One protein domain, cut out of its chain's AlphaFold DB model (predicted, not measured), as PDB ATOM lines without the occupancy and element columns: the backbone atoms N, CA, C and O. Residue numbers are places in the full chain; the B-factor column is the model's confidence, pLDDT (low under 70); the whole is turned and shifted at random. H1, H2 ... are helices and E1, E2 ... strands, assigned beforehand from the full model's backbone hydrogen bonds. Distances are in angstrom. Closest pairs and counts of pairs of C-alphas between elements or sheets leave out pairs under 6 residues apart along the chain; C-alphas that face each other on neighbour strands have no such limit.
ATOM      1  N   SER A  36      42.141  26.961  -5.763       97.12
ATOM      2  CA  SER A  36      40.755  27.238  -5.389       97.12
ATOM      3  C   SER A  36      40.021  28.046  -6.468       97.12
ATOM      4  O   SER A  36      40.633  28.729  -7.295       97.12
ATOM      5  N   GLU A  37      38.684  28.047  -6.420       97.94
ATOM      6  CA  GLU A  37      37.860  28.894  -7.296       97.94
ATOM      7  C   GLU A  37      38.262  30.376  -7.207       97.94
ATOM      8  O   GLU A  37      38.326  31.059  -8.224       97.94
ATOM      9  N   ARG A  38      38.614  30.866  -6.010       98.25
ATOM     10  CA  ARG A  38      39.036  32.258  -5.788       98.25
ATOM     11  C   ARG A  38      40.366  32.585  -6.474       98.25
ATOM     12  O   ARG A  38      40.545  33.702  -6.956       98.25
ATOM     13  N   GLU A  39      41.298  31.639  -6.518       98.00
ATOM     14  CA  GLU A  39      42.588  31.806  -7.200       98.00
ATOM     15  C   GLU A  39      42.432  31.701  -8.717       98.00
ATOM     16  O   GLU A  39      42.959  32.543  -9.443       98.00
ATOM     17  N   MET A  40      41.633  30.741  -9.191       97.94
ATOM     18  CA  MET A  40      41.230  30.643 -10.594       97.94
ATOM     19  C   MET A  40      40.566  31.943 -11.072       97.94
ATOM     20  O   MET A  40      40.989  32.528 -12.069       97.94
ATOM     21  N   ASP A  41      39.587  32.455 -10.328       98.25
ATOM     22  CA  ASP A  41      38.904  33.712 -10.632       98.25
ATOM     23  C   ASP A  41      39.855  34.916 -10.611       98.25
ATOM     24  O   ASP A  41      39.753  35.778 -11.484       98.25
ATOM     25  N   ARG A  42      40.812  34.965  -9.672       97.50
ATOM     26  CA  ARG A  42      41.852  36.007  -9.622       97.50
ATOM     27  C   ARG A  42      42.750  35.970 -10.857       97.50
ATOM     28  O   ARG A  42      43.033  37.025 -11.412       97.50
ATOM     29  N   ILE A  43      43.192  34.785 -11.285       95.69
ATOM     30  CA  ILE A  43      44.113  34.607 -12.420       95.69
ATOM     31  C   ILE A  43      43.433  34.973 -13.745       95.69
ATOM     32  O   ILE A  43      44.009  35.711 -14.543       95.69
ATOM     33  N   TYR A  44      42.206  34.499 -13.976       94.94
ATOM     34  CA  TYR A  44      41.451  34.833 -15.190       94.94
ATOM     35  C   TYR A  44      40.819  36.238 -15.143       94.94
ATOM     36  O   TYR A  44      40.462  36.783 -16.184       94.94
ATOM     37  N   GLY A  45      40.722  36.852 -13.959       93.94
ATOM     38  CA  GLY A  45      40.300  38.242 -13.765       93.94
ATOM     39  C   GLY A  45      41.398  39.294 -13.978       93.94
ATOM     40  O   GLY A  45      41.093  40.488 -13.942       93.94
ATOM     41  N   LEU A  46      42.657  38.889 -14.198       94.75
ATOM     42  CA  LEU A  46      43.763  39.809 -14.487       94.75
ATOM     43  C   LEU A  46      43.500  40.627 -15.773       94.75
ATOM     44  O   LEU A  46      42.940  40.093 -16.735       94.75
ATOM     45  N   PRO A  47      43.930  41.905 -15.840       90.50
ATOM     46  CA  PRO A  47      43.609  42.826 -16.935       90.50
ATOM     47  C   PRO A  47      44.461  42.592 -18.201       90.50
ATOM     48  O   PRO A  47      45.084  43.508 -18.736       90.50
ATOM     49  N   PHE A  48      44.507  41.355 -18.698       87.38
ATOM     50  CA  PHE A  48      45.171  41.026 -19.958       87.38
ATOM     51  C   PHE A  48      44.472  41.700 -21.147       87.38
ATOM     52  O   PHE A  48      43.249  41.676 -21.268       87.38
ATOM     53  N   THR A  49      45.253  42.230 -22.091       85.19
ATOM     54  CA  THR A  49      44.752  42.997 -23.252       85.19
ATOM     55  C   THR A  49      43.892  42.188 -24.232       85.19
ATOM     56  O   THR A  49      43.207  42.781 -25.067       85.19
ATOM     57  N   ARG A  50      43.971  40.845 -24.178       83.81
ATOM     58  CA  ARG A  50      43.388  39.884 -25.142       83.81
ATOM     59  C   ARG A  50      43.707  40.200 -26.613       83.81
ATOM     60  O   ARG A  50      42.915  39.902 -27.512       83.81
ATOM     61  N   ALA A  65      43.074  34.262 -34.170       83.31
ATOM     62  CA  ALA A  65      41.797  34.338 -34.879       83.31
ATOM     63  C   ALA A  65      40.813  33.230 -34.447       83.31
ATOM     64  O   ALA A  65      39.612  33.481 -34.361       83.31
ATOM     65  N   MET A  66      41.313  32.035 -34.106       82.50
ATOM     66  CA  MET A  66      40.511  30.939 -33.551       82.50
ATOM     67  C   MET A  66      40.065  31.193 -32.094       82.50
ATOM     68  O   MET A  66      38.900  30.967 -31.754       82.50
ATOM     69  N   ILE A  67      40.976  31.649 -31.223       86.31
ATOM     70  CA  ILE A  67      40.752  31.675 -29.762       86.31
ATOM     71  C   ILE A  67      40.340  33.037 -29.182       86.31
ATOM     72  O   ILE A  67      40.027  33.101 -27.997       86.31
ATOM     73  N   ARG A  68      40.302  34.123 -29.970       85.38
ATOM     74  CA  ARG A  68      40.010  35.495 -29.485       85.38
ATOM     75  C   ARG A  68      38.780  35.595 -28.568       85.38
ATOM     76  O   ARG A  68      38.834  36.258 -27.528       85.38
ATOM     77  N   ASN A  69      37.718  34.866 -28.914       88.81
ATOM     78  CA  ASN A  69      36.443  34.825 -28.195       88.81
ATOM     79  C   ASN A  69      36.218  33.481 -27.465       88.81
ATOM     80  O   ASN A  69      35.075  33.133 -27.173       88.81
ATOM     81  N   SER A  70      37.283  32.722 -27.186       92.50
ATOM     82  CA  SER A  70      37.248  31.544 -26.311       92.50
ATOM     83  C   SER A  70      37.320  31.975 -24.842       92.50
ATOM     84  O   SER A  70      38.035  32.923 -24.500       92.50
ATOM     85  N   ILE A  71      36.574  31.277 -23.984       95.56
ATOM     86  CA  ILE A  71      36.497  31.499 -22.540       95.56
ATOM     87  C   ILE A  71      36.801  30.171 -21.836       95.56
ATOM     88  O   ILE A  71      36.048  29.205 -21.969       95.56
ATOM     89  N   THR A  72      37.899  30.107 -21.078       96.19
ATOM     90  CA  THR A  72      38.284  28.895 -20.334       96.19
ATOM     91  C   THR A  72      37.534  28.809 -19.006       96.19
ATOM     92  O   THR A  72      37.660  29.712 -18.181       96.19
ATOM     93  N   ILE A  73      36.795  27.726 -18.759       97.88
ATOM     94  CA  ILE A  73      35.939  27.568 -17.567       97.88
ATOM     95  C   ILE A  73      36.596  26.755 -16.434       97.88
ATOM     96  O   ILE A  73      36.251  26.936 -15.266       97.88
ATOM     97  N   HIS A  74      37.567  25.890 -16.755       97.88
ATOM     98  CA  HIS A  74      38.330  25.093 -15.784       97.88
ATOM     99  C   HIS A  74      39.746  24.739 -16.285       97.88
ATOM    100  O   HIS A  74      40.061  24.901 -17.466       97.88
ATOM    101  N   ARG A  75      40.580  24.218 -15.380       96.56
ATOM    102  CA  ARG A  75      41.866  23.541 -15.638       96.56
ATOM    103  C   ARG A  75      41.860  22.126 -15.050       96.56
ATOM    104  O   ARG A  75      41.026  21.818 -14.201       96.56
ATOM    105  N   GLY A  76      42.820  21.305 -15.469       95.69
ATOM    106  CA  GLY A  76      42.973  19.911 -15.039       95.69
ATOM    107  C   GLY A  76      42.139  18.928 -15.865       95.69
ATOM    108  O   GLY A  76      41.210  19.324 -16.568       95.69
ATOM    109  N   CYS A  77      42.490  17.639 -15.821       95.94
ATOM    110  CA  CYS A  77      41.764  16.581 -16.537       95.94
ATOM    111  C   CYS A  77      41.947  15.208 -15.870       95.94
ATOM    112  O   CYS A  77      43.060  14.687 -15.799       95.94
ATOM    113  N   PHE A  78      40.848  14.570 -15.455       96.12
ATOM    114  CA  PHE A  78      40.854  13.207 -14.896       96.12
ATOM    115  C   PHE A  78      40.792  12.090 -15.958       96.12
ATOM    116  O   PHE A  78      40.740  10.904 -15.622       96.12
ATOM    117  N   GLY A  79      40.789  12.452 -17.247       94.75
ATOM    118  CA  GLY A  79      40.613  11.521 -18.367       94.75
ATOM    119  C   GLY A  79      41.765  10.529 -18.576       94.75
ATOM    120  O   GLY A  79      41.530   9.454 -19.126       94.75
ATOM    121  N   GLY A  80      42.978  10.859 -18.119       93.06
ATOM    122  CA  GLY A  80      44.108   9.927 -17.984       93.06
ATOM    123  C   GLY A  80      44.761   9.401 -19.271       93.06
ATOM    124  O   GLY A  80      45.531   8.447 -19.183       93.06
ATOM    125  N   CYS A  81      44.470   9.981 -20.444       95.25
ATOM    126  CA  CYS A  81      44.997   9.521 -21.736       95.25
ATOM    127  C   CYS A  81      46.539   9.446 -21.734       95.25
ATOM    128  O   CYS A  81      47.207  10.420 -21.386       95.25
ATOM    129  N   ALA A  82      47.113   8.316 -22.153       95.69
ATOM    130  CA  ALA A  82      48.548   8.030 -22.026       95.69
ATOM    131  C   ALA A  82      49.454   8.948 -22.875       95.69
ATOM    132  O   ALA A  82      50.622   9.136 -22.543       95.69
ATOM    133  N   PHE A  83      48.902   9.526 -23.944       95.12
ATOM    134  CA  PHE A  83      49.529  10.466 -24.886       95.12
ATOM    135  C   PHE A  83      49.207  11.942 -24.566       95.12
ATOM    136  O   PHE A  83      49.275  12.794 -25.447       95.12
ATOM    137  N   CYS A  84      48.743  12.247 -23.347       93.75
ATOM    138  CA  CYS A  84      48.270  13.584 -22.992       93.75
ATOM    139  C   CYS A  84      48.872  14.093 -21.676       93.75
ATOM    140  O   CYS A  84      48.396  13.802 -20.576       93.75
ATOM    141  N   SER A  85      49.874  14.955 -21.809       91.25
ATOM    142  CA  SER A  85      50.573  15.660 -20.725       91.25
ATOM    143  C   SER A  85      49.708  16.615 -19.876       91.25
ATOM    144  O   SER A  85      50.192  17.121 -18.864       91.25
ATOM    145  N   ILE A  86      48.419  16.835 -20.184       92.62
ATOM    146  CA  ILE A  86      47.536  17.714 -19.383       92.62
ATOM    147  C   ILE A  86      47.442  17.257 -17.921       92.62
ATOM    148  O   ILE A  86      47.475  18.102 -17.026       92.62
ATOM    149  N   ALA A  87      47.352  15.949 -17.658       90.44
ATOM    150  CA  ALA A  87      47.262  15.438 -16.288       90.44
ATOM    151  C   ALA A  87      48.530  15.741 -15.464       90.44
ATOM    152  O   ALA A  87      48.423  15.965 -14.261       90.44
ATOM    153  N   ALA A  88      49.698  15.808 -16.115       88.19
ATOM    154  CA  ALA A  88      50.971  16.191 -15.505       88.19
ATOM    155  C   ALA A  88      51.137  17.715 -15.375       88.19
ATOM    156  O   ALA A  88      51.608  18.197 -14.350       88.19
ATOM    157  N   HIS A  89      50.713  18.488 -16.378       89.94
ATOM    158  CA  HIS A  89      50.905  19.942 -16.414       89.94
ATOM    159  C   HIS A  89      49.842  20.723 -15.613       89.94
ATOM    160  O   HIS A  89      50.133  21.783 -15.060       89.94
ATOM    161  N   GLN A  90      48.593  20.255 -15.576       93.00
ATOM    162  CA  GLN A  90      47.476  20.945 -14.908       93.00
ATOM    163  C   GLN A  90      46.915  20.179 -13.702       93.00
ATOM    164  O   GLN A  90      46.031  20.692 -13.013       93.00
ATOM    165  N   GLY A  91      47.409  18.965 -13.451       92.44
ATOM    166  CA  GLY A  91      46.874  18.052 -12.450       92.44
ATOM    167  C   GLY A  91      45.618  17.305 -12.915       92.44
ATOM    168  O   GLY A  91      44.932  17.672 -13.875       92.44
ATOM    169  N   LYS A  92      45.289  16.231 -12.193       92.62
ATOM    170  CA  LYS A  92      44.070  15.436 -12.427       92.62
ATOM    171  C   LYS A  92      42.804  16.048 -11.815       92.62
ATOM    172  O   LYS A  92      41.705  15.721 -12.253       92.62
ATOM    173  N   VAL A  93      42.949  16.895 -10.794       95.25
ATOM    174  CA  VAL A  93      41.833  17.537 -10.081       95.25
ATOM    175  C   VAL A  93      41.338  18.743 -10.880       95.25
ATOM    176  O   VAL A  93      42.131  19.616 -11.246       95.25
ATOM    177  N   ILE A  94      40.028  18.802 -11.133       97.12
ATOM    178  CA  ILE A  94      39.416  19.905 -11.877       97.12
ATOM    179  C   ILE A  94      39.409  21.174 -11.024       97.12
ATOM    180  O   ILE A  94      38.780  21.241  -9.971       97.12
ATOM    181  N   GLN A  95      40.065  22.212 -11.524       97.25
ATOM    182  CA  GLN A  95      40.095  23.543 -10.925       97.25
ATOM    183  C   GLN A  95      39.134  24.422 -11.720       97.25
ATOM    184  O   GLN A  95      39.444  24.840 -12.835       97.25
ATOM    185  N   SER A  96      37.930  24.639 -11.190       98.06
ATOM    186  CA  SER A  96      36.867  25.394 -11.870       98.06
ATOM    187  C   SER A  96      36.820  26.846 -11.400       98.06
ATOM    188  O   SER A  96      36.973  27.116 -10.210       98.06
ATOM    189  N   ARG A  97      36.556  27.764 -12.333       98.31
ATOM    190  CA  ARG A  97      36.187  29.158 -12.033       98.31
ATOM    191  C   ARG A  97      34.747  29.250 -11.533       98.31
ATOM    192  O   ARG A  97      33.971  28.309 -11.719       98.31
ATOM    193  N   SER A  98      34.366  30.404 -10.992       98.50
ATOM    194  CA  SER A  98      32.970  30.685 -10.670       98.50
ATOM    195  C   SER A  98      32.160  31.049 -11.916       98.50
ATOM    196  O   SER A  98      32.656  31.650 -12.876       98.50
ATOM    197  N   GLU A  99      30.849  30.798 -11.854       98.25
ATOM    198  CA  GLU A  99      29.900  31.331 -12.838       98.25
ATOM    199  C   GLU A  99      30.000  32.861 -12.967       98.25
ATOM    200  O   GLU A  99      29.698  33.401 -14.029       98.25
ATOM    201  N   LYS A 100      30.385  33.570 -11.893       98.00
ATOM    202  CA  LYS A 100      30.507  35.032 -11.882       98.00
ATOM    203  C   LYS A 100      31.677  35.476 -12.758       98.00
ATOM    204  O   LYS A 100      31.437  36.217 -13.708       98.00
ATOM    205  N   SER A 101      32.885  34.965 -12.510       97.94
ATOM    206  CA  SER A 101      34.089  35.300 -13.287       97.94
ATOM    207  C   SER A 101      33.922  34.979 -14.774       97.94
ATOM    208  O   SER A 101      34.263  35.797 -15.628       97.94
ATOM    209  N   ILE A 102      33.323  33.828 -15.100       98.12
ATOM    210  CA  ILE A 102      33.057  33.428 -16.491       98.12
ATOM    211  C   ILE A 102      32.055  34.391 -17.157       98.12
ATOM    212  O   ILE A 102      32.298  34.870 -18.264       98.12
ATOM    213  N   CYS A 103      30.947  34.726 -16.485       96.94
ATOM    214  CA  CYS A 103      29.960  35.672 -17.022       96.94
ATOM    215  C   CYS A 103      30.496  37.113 -17.100       96.94
ATOM    216  O   CYS A 103      30.035  37.897 -17.928       96.94
ATOM    217  N   GLU A 104      31.427  37.502 -16.230       94.88
ATOM    218  CA  GLU A 104      32.119  38.790 -16.306       94.88
ATOM    219  C   GLU A 104      33.043  38.829 -17.522       94.88
ATOM    220  O   GLU A 104      32.876  39.716 -18.353       94.88
ATOM    221  N   GLU A 105      33.916  37.837 -17.722       94.19
ATOM    222  CA  GLU A 105      34.793  37.776 -18.901       94.19
ATOM    223  C   GLU A 105      34.005  37.769 -20.222       94.19
ATOM    224  O   GLU A 105      34.364  38.499 -21.145       94.19
ATOM    225  N   VAL A 106      32.884  37.039 -20.301       94.06
ATOM    226  CA  VAL A 106      31.973  37.093 -21.460       94.06
ATOM    227  C   VAL A 106      31.486  38.523 -21.715       94.06
ATOM    228  O   VAL A 106      31.571  39.004 -22.846       94.06
ATOM    229  N   ARG A 107      31.041  39.251 -20.681       91.00
ATOM    230  CA  ARG A 107      30.644  40.663 -20.830       91.00
ATOM    231  C   ARG A 107      31.816  41.558 -21.240       91.00
ATOM    232  O   ARG A 107      31.599  42.471 -22.028       91.00
ATOM    233  N   LYS A 108      33.045  41.284 -20.791       87.38
ATOM    234  CA  LYS A 108      34.244  42.028 -21.219       87.38
ATOM    235  C   LYS A 108      34.568  41.804 -22.697       87.38
ATOM    236  O   LYS A 108      34.782  42.772 -23.419       87.38
ATOM    237  N   VAL A 109      34.529  40.555 -23.170       86.62
ATOM    238  CA  VAL A 109      34.744  40.208 -24.591       86.62
ATOM    239  C   VAL A 109      33.701  40.871 -25.505       86.62
ATOM    240  O   VAL A 109      34.031  41.263 -26.625       86.62
ATOM    241  N   LEU A 110      32.469  41.053 -25.023       81.00
ATOM    242  CA  LEU A 110      31.389  41.705 -25.771       81.00
ATOM    243  C   LEU A 110      31.418  43.246 -25.674       81.00
ATOM    244  O   LEU A 110      31.222  43.932 -26.679       81.00
ATOM    245  N   GLY A 111      31.664  43.795 -24.481       64.38
ATOM    246  CA  GLY A 111      31.495  45.218 -24.163       64.38
ATOM    247  C   GLY A 111      32.784  46.039 -24.053       64.38
ATOM    248  O   GLY A 111      32.852  47.132 -24.615       64.38
ATOM    249  N   GLU A 112      33.831  45.533 -23.389       50.81
ATOM    250  CA  GLU A 112      35.034  46.299 -22.996       50.81
ATOM    251  C   GLU A 112      36.054  46.477 -24.145       50.81
ATOM    252  O   GLU A 112      37.240  46.178 -24.043       50.81
ATOM    253  N   ASN A 113      35.594  47.014 -25.276       41.22
ATOM    254  CA  ASN A 113      36.424  47.741 -26.246       41.22
ATOM    255  C   ASN A 113      35.727  49.069 -26.628       41.22
ATOM    256  O   ASN A 113      35.661  49.456 -27.799       41.22
ATOM    257  N   THR A 114      35.129  49.745 -25.643       37.09
ATOM    258  CA  THR A 114      34.568  51.102 -25.751       37.09
ATOM    259  C   THR A 114      35.691  52.122 -25.946       37.09
ATOM    260  O   THR A 114      36.227  52.669 -24.988       37.09
ATOM    261  N   GLU A 122      35.269  43.285 -35.293       56.03
ATOM    262  CA  GLU A 122      33.957  43.953 -35.168       56.03
ATOM    263  C   GLU A 122      32.760  43.045 -35.479       56.03
ATOM    264  O   GLU A 122      31.721  43.175 -34.836       56.03
ATOM    265  N   ARG A 123      32.892  42.125 -36.445       60.09
ATOM    266  CA  ARG A 123      31.794  41.243 -36.878       60.09
ATOM    267  C   ARG A 123      31.383  40.249 -35.793       60.09
ATOM    268  O   ARG A 123      30.196  40.157 -35.499       60.09
ATOM    269  N   ASP A 124      32.332  39.557 -35.171       60.50
ATOM    270  CA  ASP A 124      32.040  38.520 -34.170       60.50
ATOM    271  C   ASP A 124      31.443  39.129 -32.896       60.50
ATOM    272  O   ASP A 124      30.519  38.564 -32.315       60.50
ATOM    273  N   VAL A 125      31.921  40.317 -32.503       63.28
ATOM    274  CA  VAL A 125      31.392  41.054 -31.346       63.28
ATOM    275  C   VAL A 125      30.002  41.631 -31.643       63.28
ATOM    276  O   VAL A 125      29.101  41.463 -30.830       63.28
ATOM    277  N   LYS A 126      29.771  42.210 -32.834       63.81
ATOM    278  CA  LYS A 126      28.425  42.638 -33.281       63.81
ATOM    279  C   LYS A 126      27.426  41.477 -33.405       63.81
ATOM    280  O   LYS A 126      26.223  41.713 -33.373       63.81
ATOM    281  N   ARG A 127      27.911  40.239 -33.553       76.06
ATOM    282  CA  ARG A 127      27.113  38.999 -33.617       76.06
ATOM    283  C   ARG A 127      27.014  38.256 -32.282       76.06
ATOM    284  O   ARG A 127      26.327  37.241 -32.217       76.06
ATOM    285  N   GLY A 128      27.707  38.716 -31.240       84.94
ATOM    286  CA  GLY A 128      27.685  38.084 -29.924       84.94
ATOM    287  C   GLY A 128      28.244  36.660 -29.887       84.94
ATOM    288  O   GLY A 128      27.688  35.814 -29.185       84.94
ATOM    289  N   ILE A 129      29.277  36.361 -30.683       90.19
ATOM    290  CA  ILE A 129      29.814  34.999 -30.829       90.19
ATOM    291  C   ILE A 129      30.901  34.724 -29.784       90.19
ATOM    292  O   ILE A 129      31.968  35.340 -29.814       90.19
ATOM    293  N   ILE A 130      30.660  33.731 -28.927       93.19
ATOM    294  CA  ILE A 130      31.677  33.069 -28.097       93.19
ATOM    295  C   ILE A 130      32.151  31.824 -28.857       93.19
ATOM    296  O   ILE A 130      31.346  30.934 -29.145       93.19
ATOM    297  N   SER A 131      33.432  31.782 -29.244       91.50
ATOM    298  CA  SER A 131      33.961  30.746 -30.150       91.50
ATOM    299  C   SER A 131      34.215  29.402 -29.466       91.50
ATOM    300  O   SER A 131      34.210  28.374 -30.140       91.50
ATOM    301  N   ASP A 132      34.385  29.405 -28.143       94.94
ATOM    302  CA  ASP A 132      34.412  28.213 -27.295       94.94
ATOM    303  C   ASP A 132      34.142  28.586 -25.825       94.94
ATOM    304  O   ASP A 132      34.672  29.588 -25.339       94.94
ATOM    305  N   LEU A 133      33.358  27.778 -25.109       96.06
ATOM    306  CA  LEU A 133      33.150  27.870 -23.656       96.06
ATOM    307  C   LEU A 133      33.688  26.588 -22.995       96.06
ATOM    308  O   LEU A 133      32.924  25.703 -22.617       96.06
ATOM    309  N   GLY A 134      35.013  26.454 -22.940       90.81
ATOM    310  CA  GLY A 134      35.673  25.154 -22.803       90.81
ATOM    311  C   GLY A 134      36.879  25.117 -21.866       90.81
ATOM    312  O   GLY A 134      36.985  25.865 -20.894       90.81
ATOM    313  N   GLY A 135      37.778  24.175 -22.125       91.50
ATOM    314  CA  GLY A 135      38.883  23.783 -21.251       91.50
ATOM    315  C   GLY A 135      39.460  22.436 -21.703       91.50
ATOM    316  O   GLY A 135      39.088  21.963 -22.776       91.50
ATOM    317  N   PRO A 136      40.333  21.797 -20.902       92.19
ATOM    318  CA  PRO A 136      40.930  20.493 -21.208       92.19
ATOM    319  C   PRO A 136      39.981  19.424 -21.769       92.19
ATOM    320  O   PRO A 136      40.344  18.719 -22.706       92.19
ATOM    321  N   SER A 137      38.762  19.334 -21.232       93.25
ATOM    322  CA  SER A 137      37.624  18.703 -21.907       93.25
ATOM    323  C   SER A 137      36.359  19.461 -21.525       93.25
ATOM    324  O   SER A 137      36.080  19.628 -20.338       93.25
ATOM    325  N   ALA A 138      35.582  19.929 -22.502       94.06
ATOM    326  CA  ALA A 138      34.498  20.898 -22.302       94.06
ATOM    327  C   ALA A 138      33.442  20.465 -21.265       94.06
ATOM    328  O   ALA A 138      32.808  21.309 -20.634       94.06
ATOM    329  N   ASN A 139      33.276  19.156 -21.069       96.69
ATOM    330  CA  ASN A 139      32.293  18.556 -20.177       96.69
ATOM    331  C   ASN A 139      32.795  18.210 -18.758       96.69
ATOM    332  O   ASN A 139      32.053  17.602 -18.001       96.69
ATOM    333  N   MET A 140      34.011  18.611 -18.361       97.69
ATOM    334  CA  MET A 140      34.548  18.337 -17.011       97.69
ATOM    335  C   MET A 140      34.309  19.440 -15.962       97.69
ATOM    336  O   MET A 140      34.698  19.273 -14.810       97.69
ATOM    337  N   TYR A 141      33.697  20.574 -16.317       98.06
ATOM    338  CA  TYR A 141      33.504  21.696 -15.385       98.06
ATOM    339  C   TYR A 141      32.709  21.288 -14.134       98.06
ATOM    340  O   TYR A 141      31.618  20.738 -14.242       98.06
ATOM    341  N   LYS A 142      33.266  21.610 -12.958       97.25
ATOM    342  CA  LYS A 142      32.799  21.257 -11.601       97.25
ATOM    343  C   LYS A 142      32.766  19.768 -11.223       97.25
ATOM    344  O   LYS A 142      32.623  19.501 -10.036       97.25
ATOM    345  N   LEU A 143      32.994  18.834 -12.149       97.50
ATOM    346  CA  LEU A 143      33.083  17.401 -11.840       97.50
ATOM    347  C   LEU A 143      34.378  17.052 -11.081       97.50
ATOM    348  O   LEU A 143      35.411  17.706 -11.246       97.50
ATOM    349  N   GLY A 144      34.351  15.990 -10.273       96.19
ATOM    350  CA  GLY A 144      35.493  15.577  -9.454       96.19
ATOM    351  C   GLY A 144      35.268  14.262  -8.706       96.19
ATOM    352  O   GLY A 144      34.335  13.520  -8.996       96.19
ATOM    353  N   CYS A 145      36.134  13.949  -7.741       96.31
ATOM    354  CA  CYS A 145      35.944  12.791  -6.868       96.31
ATOM    355  C   CYS A 145      35.009  13.161  -5.706       96.31
ATOM    356  O   CYS A 145      35.391  13.959  -4.852       96.31
ATOM    357  N   ALA A 146      33.826  12.548  -5.636       95.94
ATOM    358  CA  ALA A 146      32.844  12.754  -4.566       95.94
ATOM    359  C   ALA A 146      33.339  12.283  -3.181       95.94
ATOM    360  O   ALA A 146      32.791  12.667  -2.152       95.94
ATOM    361  N   ASN A 147      34.395  11.464  -3.143       96.12
ATOM    362  CA  ASN A 147      35.010  10.951  -1.922       96.12
ATOM    363  C   ASN A 147      36.442  11.489  -1.761       96.12
ATOM    364  O   ASN A 147      37.383  11.012  -2.402       96.12
ATOM    365  N   GLU A 148      36.624  12.473  -0.881       92.12
ATOM    366  CA  GLU A 148      37.921  13.122  -0.649       92.12
ATOM    367  C   GLU A 148      38.964  12.158  -0.046       92.12
ATOM    368  O   GLU A 148      40.135  12.172  -0.432       92.12
ATOM    369  N   ALA A 149      38.543  11.265   0.857       92.88
ATOM    370  CA  ALA A 149      39.409  10.270   1.491       92.88
ATOM    371  C   ALA A 149      39.834   9.139   0.533       92.88
ATOM    372  O   ALA A 149      40.874   8.506   0.751       92.88
ATOM    373  N   ALA A 150      39.066   8.877  -0.528       93.88
ATOM    374  CA  ALA A 150      39.505   8.055  -1.654       93.88
ATOM    375  C   ALA A 150      40.455   8.844  -2.570       93.88
ATOM    376  O   ALA A 150      41.521   8.337  -2.920       93.88
ATOM    377  N   GLN A 151      40.131  10.103  -2.898       93.50
ATOM    378  CA  GLN A 151      40.970  10.957  -3.747       93.50
ATOM    379  C   GLN A 151      42.392  11.100  -3.187       93.50
ATOM    380  O   GLN A 151      43.351  10.884  -3.922       93.50
ATOM    381  N   LYS A 152      42.539  11.360  -1.880       91.00
ATOM    382  CA  LYS A 152      43.834  11.498  -1.179       91.00
ATOM    383  C   LYS A 152      44.740  10.251  -1.213       91.00
ATOM    384  O   LYS A 152      45.853  10.311  -0.709       91.00
ATOM    385  N   ARG A 153      44.271   9.121  -1.759       90.81
ATOM    386  CA  ARG A 153      45.013   7.848  -1.883       90.81
ATOM    387  C   ARG A 153      44.928   7.234  -3.294       90.81
ATOM    388  O   ARG A 153      45.326   6.090  -3.498       90.81
ATOM    389  N   CYS A 154      44.378   7.954  -4.277       92.44
ATOM    390  CA  CYS A 154      43.994   7.391  -5.574       92.44
ATOM    391  C   CYS A 154      45.145   7.357  -6.600       92.44
ATOM    392  O   CYS A 154      45.487   8.379  -7.195       92.44
ATOM    393  N   ARG A 155      45.663   6.156  -6.897       90.50
ATOM    394  CA  ARG A 155      46.693   5.920  -7.933       90.50
ATOM    395  C   ARG A 155      46.161   5.552  -9.330       90.50
ATOM    396  O   ARG A 155      46.949   5.318 -10.236       90.50
ATOM    397  N   ARG A 156      44.838   5.506  -9.561       91.75
ATOM    398  CA  ARG A 156      44.293   5.223 -10.912       91.75
ATOM    399  C   ARG A 156      44.788   6.262 -11.921       91.75
ATOM    400  O   ARG A 156      44.665   7.455 -11.660       91.75
ATOM    401  N   LEU A 157      45.245   5.833 -13.095       90.56
ATOM    402  CA  LEU A 157      45.679   6.737 -14.172       90.56
ATOM    403  C   LEU A 157      44.497   7.546 -14.733       90.56
ATOM    404  O   LEU A 157      44.533   8.776 -14.766       90.56
ATOM    405  N   SER A 158      43.416   6.846 -15.089       94.31
ATOM    406  CA  SER A 158      42.150   7.415 -15.556       94.31
ATOM    407  C   SER A 158      41.020   7.156 -14.559       94.31
ATOM    408  O   SER A 158      40.921   6.069 -13.979       94.31
ATOM    409  N   CYS A 159      40.131   8.139 -14.395       96.19
ATOM    410  CA  CYS A 159      38.861   7.959 -13.683       96.19
ATOM    411  C   CYS A 159      37.739   7.394 -14.578       96.19
ATOM    412  O   CYS A 159      36.657   7.136 -14.063       96.19
ATOM    413  N   LEU A 160      37.988   7.206 -15.883       95.50
ATOM    414  CA  LEU A 160      37.001   6.753 -16.879       95.50
ATOM    415  C   LEU A 160      37.322   5.378 -17.495       95.50
ATOM    416  O   LEU A 160      36.414   4.699 -17.952       95.50
ATOM    417  N   VAL A 161      38.596   4.970 -17.508       93.81
ATOM    418  CA  VAL A 161      39.083   3.737 -18.165       93.81
ATOM    419  C   VAL A 161      39.748   2.821 -17.119       93.81
ATOM    420  O   VAL A 161      40.455   3.355 -16.254       93.81
ATOM    421  N   PRO A 162      39.541   1.483 -17.138       90.94
ATOM    422  CA  PRO A 162      38.714   0.715 -18.088       90.94
ATOM    423  C   PRO A 162      37.209   0.979 -17.951       90.94
ATOM    424  O   PRO A 162      36.508   1.024 -18.953       90.94
ATOM    425  N   GLU A 163      36.751   1.245 -16.730       91.62
ATOM    426  CA  GLU A 163      35.377   1.636 -16.399       91.62
ATOM    427  C   GLU A 163      35.382   2.926 -15.569       91.62
ATOM    428  O   GLU A 163      36.377   3.236 -14.894       91.62
ATOM    429  N   ALA A 164      34.262   3.653 -15.572       95.06
ATOM    430  CA  ALA A 164      34.079   4.845 -14.754       95.06
ATOM    431  C   ALA A 164      34.238   4.528 -13.256       95.06
ATOM    432  O   ALA A 164      33.710   3.549 -12.735       95.06
ATOM    433  N   CYS A 165      35.002   5.354 -12.544       96.81
ATOM    434  CA  CYS A 165      35.222   5.180 -11.113       96.81
ATOM    435  C   CYS A 165      33.924   5.449 -10.334       96.81
ATOM    436  O   CYS A 165      33.378   6.539 -10.436       96.81
ATOM    437  N   ALA A 166      33.501   4.532  -9.460       96.00
ATOM    438  CA  ALA A 166      32.307   4.699  -8.616       96.00
ATOM    439  C   ALA A 166      32.364   5.885  -7.618       96.00
ATOM    440  O   ALA A 166      31.381   6.165  -6.943       96.00
ATOM    441  N   ASN A 167      33.506   6.577  -7.505       96.75
ATOM    442  CA  ASN A 167      33.650   7.818  -6.731       96.75
ATOM    443  C   ASN A 167      33.700   9.080  -7.623       96.75
ATOM    444  O   ASN A 167      33.941  10.167  -7.102       96.75
ATOM    445  N   LEU A 168      33.558   8.960  -8.948       97.31
ATOM    446  CA  LEU A 168      33.544  10.086  -9.885       97.31
ATOM    447  C   LEU A 168      32.138  10.689  -9.957       97.31
ATOM    448  O   LEU A 168      31.179   9.979 -10.244       97.31
ATOM    449  N   ASP A 169      32.033  11.998  -9.748       96.69
ATOM    450  CA  ASP A 169      30.835  12.759 -10.096       96.69
ATOM    451  C   ASP A 169      30.728  12.909 -11.623       96.69
ATOM    452  O   ASP A 169      31.710  13.221 -12.305       96.69
ATOM    453  N   VAL A 170      29.525  12.677 -12.145       96.38
ATOM    454  CA  VAL A 170      29.180  12.703 -13.570       96.38
ATOM    455  C   VAL A 170      27.949  13.574 -13.864       96.38
ATOM    456  O   VAL A 170      27.500  13.612 -15.009       96.38
ATOM    457  N   ASP A 171      27.399  14.295 -12.876       97.50
ATOM    458  CA  ASP A 171      26.235  15.167 -13.079       97.50
ATOM    459  C   ASP A 171      26.629  16.463 -13.813       97.50
ATOM    460  O   ASP A 171      27.162  17.418 -13.239       97.50
ATOM    461  N   HIS A 172      26.311  16.549 -15.107       98.06
ATOM    462  CA  HIS A 172      26.655  17.713 -15.920       98.06
ATOM    463  C   HIS A 172      25.748  18.935 -15.647       98.06
ATOM    464  O   HIS A 172      25.903  19.968 -16.310       98.06
ATOM    465  N   ALA A 173      24.826  18.891 -14.673       98.38
ATOM    466  CA  ALA A 173      23.936  20.005 -14.333       98.38
ATOM    467  C   ALA A 173      24.687  21.327 -14.101       98.38
ATOM    468  O   ALA A 173      24.210  22.382 -14.527       98.38
ATOM    469  N   ALA A 174      25.883  21.290 -13.504       98.19
ATOM    470  CA  ALA A 174      26.703  22.483 -13.285       98.19
ATOM    471  C   ALA A 174      27.155  23.154 -14.599       98.19
ATOM    472  O   ALA A 174      27.080  24.381 -14.723       98.19
ATOM    473  N   VAL A 175      27.587  22.374 -15.599       98.19
ATOM    474  CA  VAL A 175      28.014  22.919 -16.900       98.19
ATOM    475  C   VAL A 175      26.819  23.280 -17.787       98.19
ATOM    476  O   VAL A 175      26.846  24.326 -18.431       98.19
ATOM    477  N   ILE A 176      25.721  22.515 -17.737       98.62
ATOM    478  CA  ILE A 176      24.454  22.832 -18.422       98.62
ATOM    479  C   ILE A 176      23.877  24.162 -17.903       98.62
ATOM    480  O   ILE A 176      23.486  25.034 -18.683       98.62
ATOM    481  N   LYS A 177      23.876  24.370 -16.579       98.56
ATOM    482  CA  LYS A 177      23.468  25.634 -15.945       98.56
ATOM    483  C   LYS A 177      24.343  26.801 -16.407       98.56
ATOM    484  O   LYS A 177      23.806  27.848 -16.770       98.56
ATOM    485  N   LEU A 178      25.668  26.627 -16.435       98.62
ATOM    486  CA  LEU A 178      26.601  27.644 -16.928       98.62
ATOM    487  C   LEU A 178      26.343  27.984 -18.406       98.62
ATOM    488  O   LEU A 178      26.228  29.159 -18.745       98.62
ATOM    489  N   MET A 179      26.202  26.974 -19.267       98.25
ATOM    490  CA  MET A 179      25.896  27.120 -20.695       98.25
ATOM    491  C   MET A 179      24.634  27.962 -20.929       98.25
ATOM    492  O   MET A 179      24.674  28.957 -21.658       98.25
ATOM    493  N   ARG A 180      23.536  27.627 -20.239       98.38
ATOM    494  CA  ARG A 180      22.270  28.384 -20.271       98.38
ATOM    495  C   ARG A 180      22.436  29.813 -19.752       98.38
ATOM    496  O   ARG A 180      21.936  30.749 -20.370       98.38
ATOM    497  N   LYS A 181      23.175  29.998 -18.653       98.25
ATOM    498  CA  LYS A 181      23.429  31.315 -18.048       98.25
ATOM    499  C   LYS A 181      24.239  32.231 -18.965       98.25
ATOM    500  O   LYS A 181      23.899  33.403 -19.087       98.25
ATOM    501  N   VAL A 182      25.263  31.704 -19.641       97.94
ATOM    502  CA  VAL A 182      26.066  32.457 -20.617       97.94
ATOM    503  C   VAL A 182      25.230  32.808 -21.851       97.94
ATOM    504  O   VAL A 182      25.250  33.959 -22.277       97.94
ATOM    505  N   ARG A 183      24.420  31.874 -22.375       96.81
ATOM    506  CA  ARG A 183      23.461  32.141 -23.469       96.81
ATOM    507  C   ARG A 183      22.459  33.260 -23.155       96.81
ATOM    508  O   ARG A 183      22.004  33.923 -24.078       96.81
ATOM    509  N   ALA A 184      22.109  33.460 -21.883       96.69
ATOM    510  CA  ALA A 184      21.160  34.481 -21.438       96.69
ATOM    511  C   ALA A 184      21.785  35.876 -21.203       96.69
ATOM    512  O   ALA A 184      21.076  36.807 -20.818       96.69
ATOM    513  N   ILE A 185      23.096  36.056 -21.406       95.19
ATOM    514  CA  ILE A 185      23.745  37.368 -21.270       95.19
ATOM    515  C   ILE A 185      23.352  38.258 -22.457       95.19
ATOM    516  O   ILE A 185      23.572  37.902 -23.612       95.19
ATOM    517  N   ALA A 186      22.820  39.450 -22.174       89.81
ATOM    518  CA  ALA A 186      22.492  40.437 -23.199       89.81
ATOM    519  C   ALA A 186      23.712  40.741 -24.091       89.81
ATOM    520  O   ALA A 186      24.788  41.078 -23.597       89.81
ATOM    521  N   GLY A 187      23.536  40.608 -25.408       87.69
ATOM    522  CA  GLY A 187      24.613  40.739 -26.393       87.69
ATOM    523  C   GLY A 187      25.317  39.429 -26.766       87.69
ATOM    524  O   GLY A 187      26.104  39.444 -27.705       87.69
ATOM    525  N   VAL A 188      25.025  38.296 -26.112       92.75
ATOM    526  CA  VAL A 188      25.371  36.964 -26.636       92.75
ATOM    527  C   VAL A 188      24.361  36.578 -27.716       92.75
ATOM    528  O   VAL A 188      23.155  36.590 -27.488       92.75
ATOM    529  N   GLY A 189      24.864  36.223 -28.898       90.50
ATOM    530  CA  GLY A 189      24.069  35.699 -30.010       90.50
ATOM    531  C   GLY A 189      24.244  34.194 -30.197       90.50
ATOM    532  O   GLY A 189      23.287  33.508 -30.548       90.50
ATOM    533  N   GLN A 190      25.449  33.666 -29.945       92.31
ATOM    534  CA  GLN A 190      25.741  32.235 -30.044       92.31
ATOM    535  C   GLN A 190      26.951  31.852 -29.181       92.31
ATOM    536  O   GLN A 190      27.965  32.548 -29.163       92.31
ATOM    537  N   VAL A 191      26.858  30.707 -28.503       96.00
ATOM    538  CA  VAL A 191      27.937  30.130 -27.684       96.00
ATOM    539  C   VAL A 191      28.292  28.772 -28.264       96.00
ATOM    540  O   VAL A 191      27.447  27.880 -28.259       96.00
ATOM    541  N   PHE A 192      29.511  28.596 -28.763       95.81
ATOM    542  CA  PHE A 192      29.959  27.308 -29.291       95.81
ATOM    543  C   PHE A 192      30.719  26.475 -28.254       95.81
ATOM    544  O   PHE A 192      31.274  27.007 -27.292       95.81
ATOM    545  N   ILE A 193      30.761  25.164 -28.490       95.44
ATOM    546  CA  ILE A 193      31.730  24.249 -27.881       95.44
ATOM    547  C   ILE A 193      32.592  23.678 -29.007       95.44
ATOM    548  O   ILE A 193      32.101  22.981 -29.895       95.44
ATOM    549  N   ALA A 194      33.872  24.040 -28.984       88.81
ATOM    550  CA  ALA A 194      34.901  23.642 -29.944       88.81
ATOM    551  C   ALA A 194      36.106  22.957 -29.267       88.81
ATOM    552  O   ALA A 194      36.873  22.272 -29.950       88.81
ATOM    553  N   SER A 195      36.248  23.109 -27.943       87.31
ATOM    554  CA  SER A 195      37.031  22.219 -27.080       87.31
ATOM    555  C   SER A 195      36.510  20.777 -27.165       87.31
ATOM    556  O   SER A 195      35.319  20.545 -27.374       87.31
ATOM    557  N   GLY A 196      37.403  19.799 -26.991       87.81
ATOM    558  CA  GLY A 196      37.048  18.380 -27.062       87.81
ATOM    559  C   GLY A 196      36.072  17.960 -25.960       87.81
ATOM    560  O   GLY A 196      36.184  18.413 -24.823       87.81
ATOM    561  N   VAL A 197      35.128  17.084 -26.298       93.94
ATOM    562  CA  VAL A 197      34.206  16.436 -25.352       93.94
ATOM    563  C   VAL A 197      34.674  15.000 -25.120       93.94
ATOM    564  O   VAL A 197      34.924  14.273 -26.084       93.94
ATOM    565  N   ARG A 198      34.756  14.561 -23.857       95.56
ATOM    566  CA  ARG A 198      34.896  13.135 -23.520       95.56
ATOM    567  C   ARG A 198      33.552  12.458 -23.755       95.56
ATOM    568  O   ARG A 198      32.618  12.651 -22.980       95.56
ATOM    569  N   THR A 199      33.460  11.730 -24.865       95.94
ATOM    570  CA  THR A 199      32.234  11.078 -25.349       95.94
ATOM    571  C   THR A 199      31.738  10.006 -24.387       95.94
ATOM    572  O   THR A 199      30.546   9.931 -24.130       95.94
ATOM    573  N   ASP A 200      32.661   9.255 -23.792       95.25
ATOM    574  CA  ASP A 200      32.425   8.272 -22.732       95.25
ATOM    575  C   ASP A 200      31.846   8.897 -21.457       95.25
ATOM    576  O   ASP A 200      30.863   8.401 -20.922       95.25
ATOM    577  N   LEU A 201      32.377  10.040 -21.016       96.75
ATOM    578  CA  LEU A 201      31.793  10.805 -19.908       96.75
ATOM    579  C   LEU A 201      30.411  11.383 -20.273       96.75
ATOM    580  O   LEU A 201      29.519  11.414 -19.431       96.75
ATOM    581  N   ALA A 202      30.210  11.811 -21.522       96.88
ATOM    582  CA  ALA A 202      28.932  12.349 -21.991       96.88
ATOM    583  C   ALA A 202      27.828  11.280 -22.129       96.88
ATOM    584  O   ALA A 202      26.652  11.620 -22.017       96.88
ATOM    585  N   LEU A 203      28.174   9.999 -22.327       96.94
ATOM    586  CA  LEU A 203      27.209   8.889 -22.290       96.94
ATOM    587  C   LEU A 203      26.570   8.706 -20.906       96.94
ATOM    588  O   LEU A 203      25.425   8.270 -20.822       96.94
ATOM    589  N   LEU A 204      27.294   9.047 -19.835       96.44
ATOM    590  CA  LEU A 204      26.824   8.902 -18.452       96.44
ATOM    591  C   LEU A 204      25.791   9.974 -18.063       96.44
ATOM    592  O   LEU A 204      25.101   9.816 -17.060       96.44
ATOM    593  N   ASP A 205      25.648  11.033 -18.868       97.06
ATOM    594  CA  ASP A 205      24.599  12.040 -18.710       97.06
ATOM    595  C   ASP A 205      24.069  12.549 -20.069       97.06
ATOM    596  O   ASP A 205      24.490  13.601 -20.569       97.06
ATOM    597  N   PRO A 206      23.080  11.858 -20.668       95.38
ATOM    598  CA  PRO A 206      22.477  12.268 -21.937       95.38
ATOM    599  C   PRO A 206      21.863  13.682 -21.937       95.38
ATOM    600  O   PRO A 206      21.712  14.272 -23.010       95.38
ATOM    601  N   ARG A 207      21.564  14.277 -20.767       97.31
ATOM    602  CA  ARG A 207      21.073  15.669 -20.667       97.31
ATOM    603  C   ARG A 207      22.122  16.667 -21.172       97.31
ATOM    604  O   ARG A 207      21.764  17.722 -21.694       97.31
ATOM    605  N   TYR A 208      23.408  16.327 -21.052       97.94
ATOM    606  CA  TYR A 208      24.504  17.117 -21.609       97.94
ATOM    607  C   TYR A 208      24.533  17.065 -23.140       97.94
ATOM    608  O   TYR A 208      24.680  18.106 -23.780       97.94
ATOM    609  N   ILE A 209      24.362  15.874 -23.729       97.56
ATOM    610  CA  ILE A 209      24.342  15.685 -25.190       97.56
ATOM    611  C   ILE A 209      23.201  16.505 -25.810       97.56
ATOM    612  O   ILE A 209      23.409  17.188 -26.813       97.56
ATOM    613  N   ASP A 210      22.024  16.494 -25.179       97.31
ATOM    614  CA  ASP A 210      20.852  17.252 -25.620       97.31
ATOM    615  C   ASP A 210      21.091  18.777 -25.637       97.31
ATOM    616  O   ASP A 210      20.906  19.420 -26.672       97.31
ATOM    617  N   GLU A 211      21.588  19.360 -24.537       97.94
ATOM    618  CA  GLU A 211      21.939  20.791 -24.457       97.94
ATOM    619  C   GLU A 211      23.025  21.165 -25.488       97.94
ATOM    620  O   GLU A 211      22.888  22.152 -26.225       97.94
TER     621      GLU A 211
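AT A GLANCE: This is residues 36 to 50, 65 to 114 and 122 to 211 of the 527 residues of the protein "Radical SAM core domain-containing protein" of Planctomycetaceae bacterium (UniProt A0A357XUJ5). What shape do these atoms make? H3 and H6 lie side by side next to a short pair of strands, E1 and E2, in an elongated body with four long loops, residues 73 to 85, 135 to 147, 152 to 172 and 184 to 198; H1 runs along H3 and H8 along H6, the same way. Long loops with H2 and H5 fill one end of the longest axis, and H4 lies at the other. What is printed, and how much of it is in named elements? Along the 155 printed residues come H1, E1, H2, H3, H4, E2, H5, H6, H7 and H8; the class is mostly helix, the two-strand sheet E1, E2 is parallel, and under half of the residues are in named elements. How large is it? It is compact, with a radius of gyration of the C-alphas of 16.2 A, and spans 50 by 32 by 27 A.

IN THESE COORDINATES: Where do the first elements lie? H1, residues 37 to 44, begins with C-alpha 37 at (37.860, 28.894, -7.296) and is 10.5 A long. E1 is residues 70 to 72, H2 residues 86 to 89, and H3 residues 99 to 111, 18.0 A long. What follows? H4 is residues 122 to 126, E2 residues 132 to 134, H5 residues 148 to 151, and H6 residues 173 to 183, 15.2 A long. H7 is residues 199 to 203, and H8, residues 206 to 211, ends with C-alpha 211 at (21.939, 20.791, -24.457).

HOW THE PARTS SIT: How do the strands pair? E1 and E2 are parallel at 11 degrees, with N 71 and O 132 within hydrogen-bond range at 2.9 A. Which helices touch? H3 and H6 touch at a shallow tilt of 21 degrees, the same way, their closest C-alphas, of Cys 103 and Val 182, 6.2 A apart. H6 and H8 only just touch, with 3 pairs of C-alphas within 8 A, the closest those of Ile 176 and Tyr 208 at 6.5 A; H7 and H8 only just touch, with 3 such pairs, and only at the corner, the closest those of Ala 202 and Ile 209 at 6.5 A. Which do not clearly touch? H1 is close to but not clearly touching H3, with C-alphas 41 and 101 the closest at 5.7 A, and so is H4, with C-alphas 125 and 110 at 5.6 A; H2 and H5 touch no helix. What of the helix backbones? Every O i to N i+4 pair is within range in H1, H3, H4, H6, H7 and H8, while H2 and H5 are too short for one.

THE WHOLE: Where is the printed part cut? Residues 51 to 64 and 115 to 121 are not printed, with gaps of 11.3 A and 11.8 A between C-alphas. Which links are long? Those of E1 to H2, E2 to H5, H5 to H6 and H6 to H7. Where is confidence low? Residues 111 to 114 and 122 to 126 are under 70.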